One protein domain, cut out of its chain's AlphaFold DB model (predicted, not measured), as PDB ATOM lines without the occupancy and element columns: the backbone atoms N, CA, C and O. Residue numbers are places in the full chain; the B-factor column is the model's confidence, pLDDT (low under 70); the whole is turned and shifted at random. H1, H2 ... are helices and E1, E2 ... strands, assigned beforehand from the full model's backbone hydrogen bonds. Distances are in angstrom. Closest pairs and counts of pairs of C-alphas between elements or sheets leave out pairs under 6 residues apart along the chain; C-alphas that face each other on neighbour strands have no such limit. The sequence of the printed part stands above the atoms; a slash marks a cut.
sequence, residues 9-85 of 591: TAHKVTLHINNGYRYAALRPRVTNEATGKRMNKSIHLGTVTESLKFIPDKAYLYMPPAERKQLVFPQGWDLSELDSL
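Overview. This is residues 9 to 85 of the 591 residues of the protein "DDE_Tnp_1 domain-containing protein" of Prevotella multisaccharivorax DSM 17128 (UniProt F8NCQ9). A small, strongly twisted sheet of four strands is the core, and the hairpin E3 and E4 reaches away from it as a narrow two-stranded arm along the longest axis. Two short helices, H1 and H3, graze the sheet, while H2 lies farther off, beyond H1 along the chain. The printed part has 77 residues, with six named strands and then three named helices, in the order E1 E2 E3 E4 E5 E6 H1 H2 H3. The larger sheet has the order E1 - E2 - E5 - E6, all antiparallel, and the class is mixed, helices and strands. The whole is only just compact, close to loose, with a radius of gyration of the C-alphas of 13.3 A and spans of 41 by 31 by 21 A.

Arrangement. Begin at the sheet's inner strands, E2, residues 21 to 26, and E5, residues 43 to 48; they are antiparallel at 137 degrees, with N 24 and O 46 within hydrogen-bond range at 2.9 A. On the other side of E2 look for the edge strand E1, residues 14 to 18, which forms a hairpin with E2; N 16 and O 23 are 2.8 A apart. The other edge strand, E6, residues 54 to 56, forms a hairpin with E5, where N 55 and O 47 are 2.8 A apart. Follow E2 past residue 26 and it runs on into E3, residues 29 to 31, at 70 degrees. E3 forms a hairpin with E4, residues 38 to 40, with N 30 and O 39 at 2.8 A, and E4 runs on into E5 at 16 degrees. H1, residues 58 to 62, only grazes the larger sheet; the closest C-alphas of E5 and H1 are those of Leu 45 and Tyr 60, 4.8 A apart. H2, residues 65 to 70, is not on that sheet, and it is close to H1 but not clearly touching it, the closest C-alphas being those of Tyr 60 and Arg 68, 7.3 A apart. H3, residues 80 to 83, only grazes the sheet, with the C-alphas of Ile 55 and Glu 81 the closest of E6 and H3 at 6.3 A. In H1 every O i to N i+4 pair is within hydrogen-bond range, in H2 1 of 2, and H3 is too short for such a pair.

Along the chain. Find C-alpha 14 at (171.648, 161.182, 202.276); from there E1 runs 12.6 A to residue 18. E2 is 15.6 A long and E5 13.9 A, the latter ending at C-alpha 48, (174.533, 165.818, 210.984). H2 measures 9.1 A, and H3 ends at C-alpha 83, (159.915, 170.319, 215.321).

Size, cuts and confidence. The C-alphas farthest apart are those of Thr 35 and Ser 84, 42.4 A. The printed part has no cut, and no link is long. Mean pLDDT of the printed part is 85.6; look for values under 70 at residues 9 to 10 and 32 to 33.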
ATOM      1  N   THR A   9     164.164 159.005 194.189       60.91
ATOM      2  CA  THR A   9     165.539 159.324 194.620       60.91
ATOM      3  C   THR A   9     165.844 160.820 194.667       60.91
ATOM      4  O   THR A   9     166.797 161.211 195.344       60.91
ATOM      5  N   ALA A  10     165.043 161.669 194.011       67.12
ATOM      6  CA  ALA A  10     165.293 163.110 193.938       67.12
ATOM      7  C   ALA A  10     165.087 163.824 195.284       67.12
ATOM      8  O   ALA A  10     165.800 164.783 195.579       67.12
ATOM      9  N   HIS A  11     164.165 163.325 196.111       81.75
ATOM     10  CA  HIS A  11     163.808 163.909 197.409       81.75
ATOM     11  C   HIS A  11     164.469 163.207 198.606       81.75
ATOM     12  O   HIS A  11     164.265 163.589 199.761       81.75
ATOM     13  N   LYS A  12     165.280 162.175 198.347       87.25
ATOM     14  CA  LYS A  12     165.944 161.397 199.390       87.25
ATOM     15  C   LYS A  12     167.162 162.139 199.933       87.25
ATOM     16  O   LYS A  12     168.119 162.415 199.207       87.25
ATOM     17  N   VAL A  13     167.152 162.409 201.233       90.44
ATOM     18  CA  VAL A  13     168.283 162.998 201.949       90.44
ATOM     19  C   VAL A  13     169.281 161.895 202.295       90.44
ATOM     20  O   VAL A  13     168.916 160.823 202.774       90.44
ATOM     21  N   THR A  14     170.563 162.145 202.035       91.06
ATOM     22  CA  THR A  14     171.648 161.182 202.276       91.06
ATOM     23  C   THR A  14     172.745 161.789 203.138       91.06
ATOM     24  O   THR A  14     172.952 163.003 203.122       91.06
ATOM     25  N   LEU A  15     173.463 160.950 203.889       91.19
ATOM     26  CA  LEU A  15     174.664 161.384 204.596       91.19
ATOM     27  C   LEU A  15     175.790 161.605 203.584       91.19
ATOM     28  O   LEU A  15     176.159 160.698 202.839       91.19
ATOM     29  N   HIS A  16     176.356 162.802 203.581       90.25
ATOM     30  CA  HIS A  16     177.521 163.144 202.785       90.25
ATOM     31  C   HIS A  16     178.663 163.560 203.704       90.25
ATOM     32  O   HIS A  16     178.550 164.545 204.431       90.25
ATOM     33  N   ILE A  17     179.763 162.812 203.662       90.19
ATOM     34  CA  ILE A  17     180.969 163.113 204.432       90.19
ATOM     35  C   ILE A  17     181.940 163.846 203.514       90.19
ATOM     36  O   ILE A  17     182.291 163.333 202.454       90.19
ATOM     37  N   ASN A  18     182.358 165.044 203.911       87.25
ATOM     38  CA  ASN A  18     183.319 165.846 203.164       87.25
ATOM     39  C   ASN A  18     184.316 166.496 204.129       87.25
ATOM     40  O   ASN A  18     183.907 167.239 205.020       87.25
ATOM     41  N   ASN A  19     185.609 166.209 203.953       85.88
ATOM     42  CA  ASN A  19     186.701 166.691 204.811       85.88
ATOM     43  C   ASN A  19     186.441 166.490 206.318       85.88
ATOM     44  O   ASN A  19     186.649 167.399 207.115       85.88
ATOM     45  N   GLY A  20     185.923 165.319 206.706       85.69
ATOM     46  CA  GLY A  20     185.601 164.987 208.102       85.69
ATOM     47  C   GLY A  20     184.267 165.546 208.618       85.69
ATOM     48  O   GLY A  20     183.777 165.090 209.646       85.69
ATOM     49  N   TYR A  21     183.624 166.461 207.889       89.25
ATOM     50  CA  TYR A  21     182.313 167.001 208.249       89.25
ATOM     51  C   TYR A  21     181.180 166.162 207.659       89.25
ATOM     52  O   TYR A  21     181.250 165.700 206.518       89.25
ATOM     53  N   ARG A  22     180.110 165.992 208.437       93.69
ATOM     54  CA  ARG A  22     178.918 165.216 208.081       93.69
ATOM     55  C   ARG A  22     177.775 166.154 207.695       93.69
ATOM     56  O   ARG A  22     177.328 166.963 208.506       93.69
ATOM     57  N   TYR A  23     177.276 166.012 206.473       93.25
ATOM     58  CA  TYR A  23     176.197 166.828 205.921       93.25
ATOM     59  C   TYR A  23     174.986 165.982 205.552       93.25
ATOM     60  O   TYR A  23     175.122 164.866 205.049       93.25
ATOM     61  N   ALA A  24     173.799 166.549 205.731       93.25
ATOM     62  CA  ALA A  24     172.588 166.057 205.100       93.25
ATOM     63  C   ALA A  24     172.534 166.627 203.682       93.25
ATOM     64  O   ALA A  24     172.487 167.844 203.509       93.25
ATOM     65  N   ALA A  25     172.581 165.773 202.664       91.50
ATOM     66  CA  ALA A  25     172.676 166.201 201.277       91.50
ATOM     67  C   ALA A  25     171.522 165.672 200.426       91.50
ATOM     68  O   ALA A  25     171.233 164.472 200.423       91.50
ATOM     69  N   LEU A  26     170.937 166.575 199.643       89.44
ATOM     70  CA  LEU A  26     170.105 166.257 198.492       89.44
ATOM     71  C   LEU A  26     171.002 166.151 197.255       89.44
ATOM     72  O   LEU A  26     171.921 166.957 197.083       89.44
ATOM     73  N   ARG A  27     170.748 165.173 196.382       83.88
ATOM     74  CA  ARG A  27     171.517 164.983 195.141       83.88
ATOM     75  C   ARG A  27     170.610 165.005 193.908       83.88
ATOM     76  O   ARG A  27     170.529 163.992 193.213       83.88
ATOM     77  N   PRO A  28     169.929 166.133 193.621       78.75
ATOM     78  CA  PRO A  28     169.154 166.252 192.398       78.75
ATOM     79  C   PRO A  28     170.072 166.160 191.176       78.75
ATOM     80  O   PRO A  28     171.224 166.620 191.174       78.75
ATOM     81  N   ARG A  29     169.541 165.561 190.115       70.88
ATOM     82  CA  ARG A  29     170.228 165.435 188.834       70.88
ATOM     83  C   ARG A  29     169.957 166.696 188.019       70.88
ATOM     84  O   ARG A  29     168.812 166.980 187.693       70.88
ATOM     85  N   VAL A  30     171.003 167.456 187.711       71.50
ATOM     86  CA  VAL A  30     170.927 168.727 186.978       71.50
ATOM     87  C   VAL A  30     171.632 168.563 185.635       71.50
ATOM     88  O   VAL A  30     172.690 167.935 185.553       71.50
ATOM     89  N   THR A  31     171.054 169.104 184.570       73.88
ATOM     90  CA  THR A  31     171.701 169.156 183.254       73.88
ATOM     91  C   THR A  31     172.556 170.416 183.187       73.88
ATOM     92  O   THR A  31     172.056 171.511 183.418       73.88
ATOM     93  N   ASN A  32     173.851 170.275 182.912       68.56
ATOM     94  CA  ASN A  32     174.739 171.413 182.711       68.56
ATOM     95  C   ASN A  32     174.393 172.092 181.374       68.56
ATOM     96  O   ASN A  32     174.552 171.478 180.321       68.56
ATOM     97  N   GLU A  33     173.927 173.339 181.425       67.81
ATOM     98  CA  GLU A  33     173.422 174.086 180.261       67.81
ATOM     99  C   GLU A  33     174.479 174.304 179.168       67.81
ATOM    100  O   GLU A  33     174.146 174.289 177.988       67.81
ATOM    101  N   ALA A  34     175.761 174.423 179.531       70.19
ATOM    102  CA  ALA A  34     176.847 174.659 178.577       70.19
ATOM    103  C   ALA A  34     177.350 173.381 177.883       70.19
ATOM    104  O   ALA A  34     177.928 173.446 176.803       70.19
ATOM    105  N   THR A  35     177.177 172.210 178.505       74.56
ATOM    106  CA  THR A  35     177.766 170.943 178.016       74.56
ATOM    107  C   THR A  35     176.737 169.859 177.710       74.56
ATOM    108  O   THR A  35     177.105 168.788 177.229       74.56
ATOM    109  N   GLY A  36     175.464 170.073 178.057       73.00
ATOM    110  CA  GLY A  36     174.393 169.076 177.964       73.00
ATOM    111  C   GLY A  36     174.570 167.860 178.888       73.00
ATOM    112  O   GLY A  36     173.707 166.981 178.931       73.00
ATOM    113  N   LYS A  37     175.673 167.775 179.648       73.38
ATOM    114  CA  LYS A  37     175.974 166.631 180.517       73.38
ATOM    115  C   LYS A  37     175.146 166.696 181.796       73.38
ATOM    116  O   LYS A  37     175.125 167.703 182.501       73.38
ATOM    117  N   ARG A  38     174.493 165.581 182.129       70.44
ATOM    118  CA  ARG A  38     173.763 165.416 183.392       70.44
ATOM    119  C   ARG A  38     174.746 165.141 184.527       70.44
ATOM    120  O   ARG A  38     175.487 164.163 184.466       70.44
ATOM    121  N   MET A  39     174.709 165.956 185.574       74.75
ATOM    122  CA  MET A  39     175.531 165.802 186.773       74.75
ATOM    123  C   MET A  39     174.677 165.834 188.042       74.75
ATOM    124  O   MET A  39     173.604 166.431 188.073       74.75
ATOM    125  N   ASN A  40     175.153 165.193 189.107       72.31
ATOM    126  CA  ASN A  40     174.491 165.257 190.408       72.31
ATOM    127  C   ASN A  40     175.018 166.478 191.164       72.31
ATOM    128  O   ASN A  40     176.199 166.528 191.512       72.31
ATOM    129  N   LYS A  41     174.153 167.460 191.427       78.81
ATOM    130  CA  LYS A  41     174.504 168.610 192.267       78.81
ATOM    131  C   LYS A  41     174.274 168.213 193.718       78.81
ATOM    132  O   LYS A  41     173.165 167.841 194.071       78.81
ATOM    133  N   SER A  42     175.300 168.274 194.563       83.12
ATOM    134  CA  SER A  42     175.112 168.062 196.003       83.12
ATOM    135  C   SER A  42     174.655 169.365 196.650       83.12
ATOM    136  O   SER A  42     175.395 170.346 196.647       83.12
ATOM    137  N   ILE A  43     173.443 169.373 197.196       87.62
ATOM    138  CA  ILE A  43     172.894 170.483 197.975       87.62
ATOM    139  C   ILE A  43     172.921 170.054 199.436       87.62
ATOM    140  O   ILE A  43     172.223 169.116 199.815       87.62
ATOM    141  N   HIS A  44     173.743 170.704 200.255       92.31
ATOM    142  CA  HIS A  44     173.748 170.462 201.698       92.31
ATOM    143  C   HIS A  44     172.575 171.215 202.319       92.31
ATOM    144  O   HIS A  44     172.438 172.410 202.089       92.31
ATOM    145  N   LEU A  45     171.720 170.486 203.031       91.56
ATOM    146  CA  LEU A  45     170.538 170.977 203.745       91.56
ATOM    147  C   LEU A  45     170.844 171.275 205.222       91.56
ATOM    148  O   LEU A  45     170.013 171.814 205.951       91.56
ATOM    149  N   GLY A  46     172.017 170.863 205.690       92.38
ATOM    150  CA  GLY A  46     172.467 171.049 207.058       92.38
ATOM    151  C   GLY A  46     173.547 170.060 207.451       92.38
ATOM    152  O   GLY A  46     174.028 169.269 206.635       92.38
ATOM    153  N   THR A  47     173.925 170.108 208.720       93.31
ATOM    154  CA  THR A  47     174.939 169.231 209.307       93.31
ATOM    155  C   THR A  47     174.285 168.104 210.090       93.31
ATOM    156  O   THR A  47     173.186 168.261 210.618       93.31
ATOM    157  N   VAL A  48     174.971 166.971 210.190       93.38
ATOM    158  CA  VAL A  48     174.533 165.818 210.984       93.38
ATOM    159  C   VAL A  48     175.583 165.562 212.057       93.38
ATOM    160  O   VAL A  48     176.763 165.431 211.738       93.38
ATOM    161  N   THR A  49     175.187 165.520 213.325       92.56
ATOM    162  CA  THR A  49     176.115 165.231 214.428       92.56
ATOM    163  C   THR A  49     176.586 163.774 214.394       92.56
ATOM    164  O   THR A  49     176.077 162.938 213.640       92.56
ATOM    165  N   GLU A  50     177.548 163.425 215.250       88.75
ATOM    166  CA  GLU A  50     177.947 162.025 215.423       88.75
ATOM    167  C   GLU A  50     176.801 161.140 215.921       88.75
ATOM    168  O   GLU A  50     176.672 160.006 215.466       88.75
ATOM    169  N   SER A  51     175.921 161.704 216.753       90.56
ATOM    170  CA  SER A  51     174.689 161.087 217.255       90.56
ATOM    171  C   SER A  51     173.533 161.052 216.243       90.56
ATOM    172  O   SER A  51     172.394 160.822 216.635       90.56
ATOM    173  N   LEU A  52     173.798 161.291 214.952       91.56
ATOM    174  CA  LEU A  52     172.796 161.321 213.875       91.56
ATOM    175  C   LEU A  52     171.676 162.359 214.075       91.56
ATOM    176  O   LEU A  52     170.588 162.221 213.512       91.56
ATOM    177  N   LYS A  53     171.946 163.428 214.829       92.88
ATOM    178  CA  LYS A  53     171.039 164.570 214.962       92.88
ATOM    179  C   LYS A  53     171.218 165.523 213.790       92.88
ATOM    180  O   LYS A  53     172.328 165.984 213.520       92.88
ATOM    181  N   PHE A  54     170.126 165.827 213.096       94.00
ATOM    182  CA  PHE A  54     170.122 166.764 211.983       94.00
ATOM    183  C   PHE A  54     169.965 168.202 212.480       94.00
ATOM    184  O   PHE A  54     169.019 168.531 213.192       94.00
ATOM    185  N   ILE A  55     170.876 169.076 212.057       91.06
ATOM    186  CA  ILE A  55     170.822 170.511 212.322       91.06
ATOM    187  C   ILE A  55     170.616 171.215 210.976       91.06
ATOM    188  O   ILE A  55     171.551 171.255 210.168       91.06
ATOM    189  N   PRO A  56     169.415 171.764 210.708       91.88
ATOM    190  CA  PRO A  56     169.115 172.378 209.424       91.88
ATOM    191  C   PRO A  56     169.933 173.653 209.234       91.88
ATOM    192  O   PRO A  56     169.997 174.503 210.133       91.88
ATOM    193  N   ASP A  57     170.511 173.806 208.046       89.56
ATOM    194  CA  ASP A  57     171.169 175.036 207.626       89.56
ATOM    195  C   ASP A  57     170.250 175.910 206.761       89.56
ATOM    196  O   ASP A  57     169.050 175.680 206.619       89.56
ATOM    197  N   LYS A  58     170.829 176.956 206.171       85.50
ATOM    198  CA  LYS A  58     170.091 177.957 205.398       85.50
ATOM    199  C   LYS A  58     169.439 177.383 204.141       85.50
ATOM    200  O   LYS A  58     168.395 177.890 203.745       85.50
ATOM    201  N   ALA A  59     170.020 176.356 203.518       88.19
ATOM    202  CA  ALA A  59     169.422 175.746 202.335       88.19
ATOM    203  C   ALA A  59     168.096 175.069 202.694       88.19
ATOM    204  O   ALA A  59     167.122 175.226 201.966       88.19
ATOM    205  N   TYR A  60     168.023 174.409 203.854       91.62
ATOM    206  CA  TYR A  60     166.762 173.882 204.373       91.62
ATOM    207  C   TYR A  60     165.820 174.999 204.851       91.62
ATOM    208  O   TYR A  60     164.648 175.017 204.487       91.62
ATOM    209  N   LEU A  61     166.319 175.965 205.632       90.38
ATOM    210  CA  LEU A  61     165.492 177.033 206.220       90.38
ATOM    211  C   LEU A  61     164.877 177.989 205.188       90.38
ATOM    212  O   LEU A  61     163.866 178.627 205.468       90.38
ATOM    213  N   TYR A  62     165.473 178.141 204.008       90.31
ATOM    214  CA  TYR A  62     164.936 179.013 202.956       90.31
ATOM    215  C   TYR A  62     164.191 178.250 201.861       90.31
ATOM    216  O   TYR A  62     163.512 178.885 201.058       90.31
ATOM    217  N   MET A  63     164.242 176.916 201.880       89.81
ATOM    218  CA  MET A  63     163.417 176.063 201.026       89.81
ATOM    219  C   MET A  63     161.926 176.278 201.340       89.81
ATOM    220  O   MET A  63     161.580 176.387 202.525       89.81
ATOM    221  N   PRO A  64     161.038 176.332 200.331       89.69
ATOM    222  CA  PRO A  64     159.598 176.425 200.545       89.69
ATOM    223  C   PRO A  64     159.064 175.298 201.447       89.69
ATOM    224  O   PRO A  64     159.501 174.149 201.317       89.69
ATOM    225  N   PRO A  65     158.103 175.563 202.353       89.44
ATOM    226  CA  PRO A  65     157.576 174.539 203.256       89.44
ATOM    227  C   PRO A  65     156.977 173.323 202.535       89.44
ATOM    228  O   PRO A  65     157.053 172.211 203.056       89.44
ATOM    229  N   ALA A  66     156.401 173.511 201.343       87.88
ATOM    230  CA  ALA A  66     155.876 172.420 200.523       87.88
ATOM    231  C   ALA A  66     156.984 171.468 200.046       87.88
ATOM    232  O   ALA A  66     156.837 170.254 200.163       87.88
ATOM    233  N   GLU A  67     158.118 172.007 199.592       88.06
ATOM    234  CA  GLU A  67     159.285 171.216 199.189       88.06
ATOM    235  C   GLU A  67     159.915 170.492 200.384       88.06
ATOM    236  O   GLU A  67     160.262 169.316 200.280       88.06
ATOM    237  N   ARG A  68     159.980 171.138 201.559       90.06
ATOM    238  CA  ARG A  68     160.493 170.488 202.780       90.06
ATOM    239  C   ARG A  68     159.711 169.228 203.144       90.06
ATOM    240  O   ARG A  68     160.312 168.268 203.613       90.06
ATOM    241  N   LYS A  69     158.389 169.223 202.932       87.50
ATOM    242  CA  LYS A  69     157.518 168.066 203.212       87.50
ATOM    243  C   LYS A  69     157.762 166.884 202.273       87.50
ATOM    244  O   LYS A  69     157.404 165.769 202.626       87.50
ATOM    245  N   GLN A  70     158.342 167.122 201.098       88.88
ATOM    246  CA  GLN A  70     158.681 166.061 200.148       88.88
ATOM    247  C   GLN A  70     159.982 165.344 200.532       88.88
ATOM    248  O   GLN A  70     160.231 164.242 200.053       88.88
ATOM    249  N   LEU A  71     160.816 165.951 201.387       90.19
ATOM    250  CA  LEU A  71     162.106 165.391 201.775       90.19
ATOM    251  C   LEU A  71     161.946 164.117 202.606       90.19
ATOM    252  O   LEU A  71     161.274 164.102 203.637       90.19
ATOM    253  N   VAL A  72     162.657 163.068 202.194       90.44
ATOM    254  CA  VAL A  72     162.690 161.783 202.897       90.44
ATOM    255  C   VAL A  72     164.026 161.647 203.618       90.44
ATOM    256  O   VAL A  72     165.068 161.449 202.987       90.44
ATOM    257  N   PHE A  73     163.996 161.766 204.946       91.06
ATOM    258  CA  PHE A  73     165.170 161.592 205.802       91.06
ATOM    259  C   PHE A  73     165.430 160.107 206.115       91.06
ATOM    260  O   PHE A  73     164.479 159.324 206.187       91.06
ATOM    261  N   PRO A  74     166.698 159.691 206.308       91.00
ATOM    262  CA  PRO A  74     167.020 158.326 206.714       91.00
ATOM    263  C   PRO A  74     166.377 157.930 208.050       91.00
ATOM    264  O   PRO A  74     166.297 158.731 208.981       91.00
ATOM    265  N   GLN A  75     165.964 156.665 208.157       86.00
ATOM    266  CA  GLN A  75     165.413 156.109 209.392       86.00
ATOM    267  C   GLN A  75     166.476 156.125 210.506       86.00
ATOM    268  O   GLN A  75     167.626 155.758 210.275       86.00
ATOM    269  N   GLY A  76     166.086 156.556 211.711       86.88
ATOM    270  CA  GLY A  76     166.972 156.632 212.881       86.88
ATOM    271  C   GLY A  76     167.700 157.968 213.074       86.88
ATOM    272  O   GLY A  76     168.454 158.097 214.033       86.88
ATOM    273  N   TRP A  77     167.490 158.963 212.206       92.31
ATOM    274  CA  TRP A  77     167.981 160.325 212.449       92.31
ATOM    275  C   TRP A  77     167.123 161.054 213.489       92.31
ATOM    276  O   TRP A  77     165.895 160.970 213.453       92.31
ATOM    277  N   ASP A  78     167.767 161.818 214.374       91.69
ATOM    278  CA  ASP A  78     167.079 162.736 215.284       91.69
ATOM    279  C   ASP A  78     166.751 164.042 214.542       91.69
ATOM    280  O   ASP A  78     167.640 164.799 214.140       91.69
ATOM    281  N   LEU A  79     165.453 164.281 214.352       90.56
ATOM    282  CA  LEU A  79     164.893 165.439 213.651       90.56
ATOM    283  C   LEU A  79     164.250 166.460 214.604       90.56
ATOM    284  O   LEU A  79     163.557 167.361 214.138       90.56
ATOM    285  N   SER A  80     164.490 166.364 215.915       86.50
ATOM    286  CA  SER A  80     163.884 167.239 216.936       86.50
ATOM    287  C   SER A  80     164.094 168.740 216.687       86.50
ATOM    288  O   SER A  80     163.238 169.559 217.024       86.50
ATOM    289  N   GLU A  81     165.197 169.126 216.036       85.69
ATOM    290  CA  GLU A  81     165.435 170.514 215.619       85.69
ATOM    291  C   GLU A  81     164.378 171.018 214.632       85.69
ATOM    292  O   GLU A  81     164.034 172.200 214.660       85.69
ATOM    293  N   LEU A  82     163.841 170.145 213.777       86.06
ATOM    294  CA  LEU A  82     162.812 170.497 212.800       86.06
ATOM    295  C   LEU A  82     161.471 170.780 213.463       86.06
ATOM    296  O   LEU A  82     160.762 171.673 213.010       86.06
ATOM    297  N   ASP A  83     161.148 170.093 214.557       82.00
ATOM    298  CA  ASP A  83     159.915 170.319 215.321       82.00
ATOM    299  C   ASP A  83     159.926 171.659 216.074       82.00
ATOM    300  O   ASP A  83     158.877 172.204 216.426       82.00
ATOM    301  N   SER A  84     161.120 172.213 216.307       80.06
ATOM    302  CA  SER A  84     161.310 173.507 216.969       80.06
ATOM    303  C   SER A  84     161.148 174.715 216.037       80.06
ATOM    304  O   SER A  84     161.089 175.856 216.509       80.06
ATOM    305  N   LEU A  85     161.080 174.486 214.721       84.69
ATOM    306  CA  LEU A  85     161.050 175.550 213.724       84.69
ATOM    307  C   LEU A  85     159.710 176.320 213.734       84.69
ATOM    308  O   LEU A  85     158.644 175.717 213.867       84.69
TER     309      LEU A  85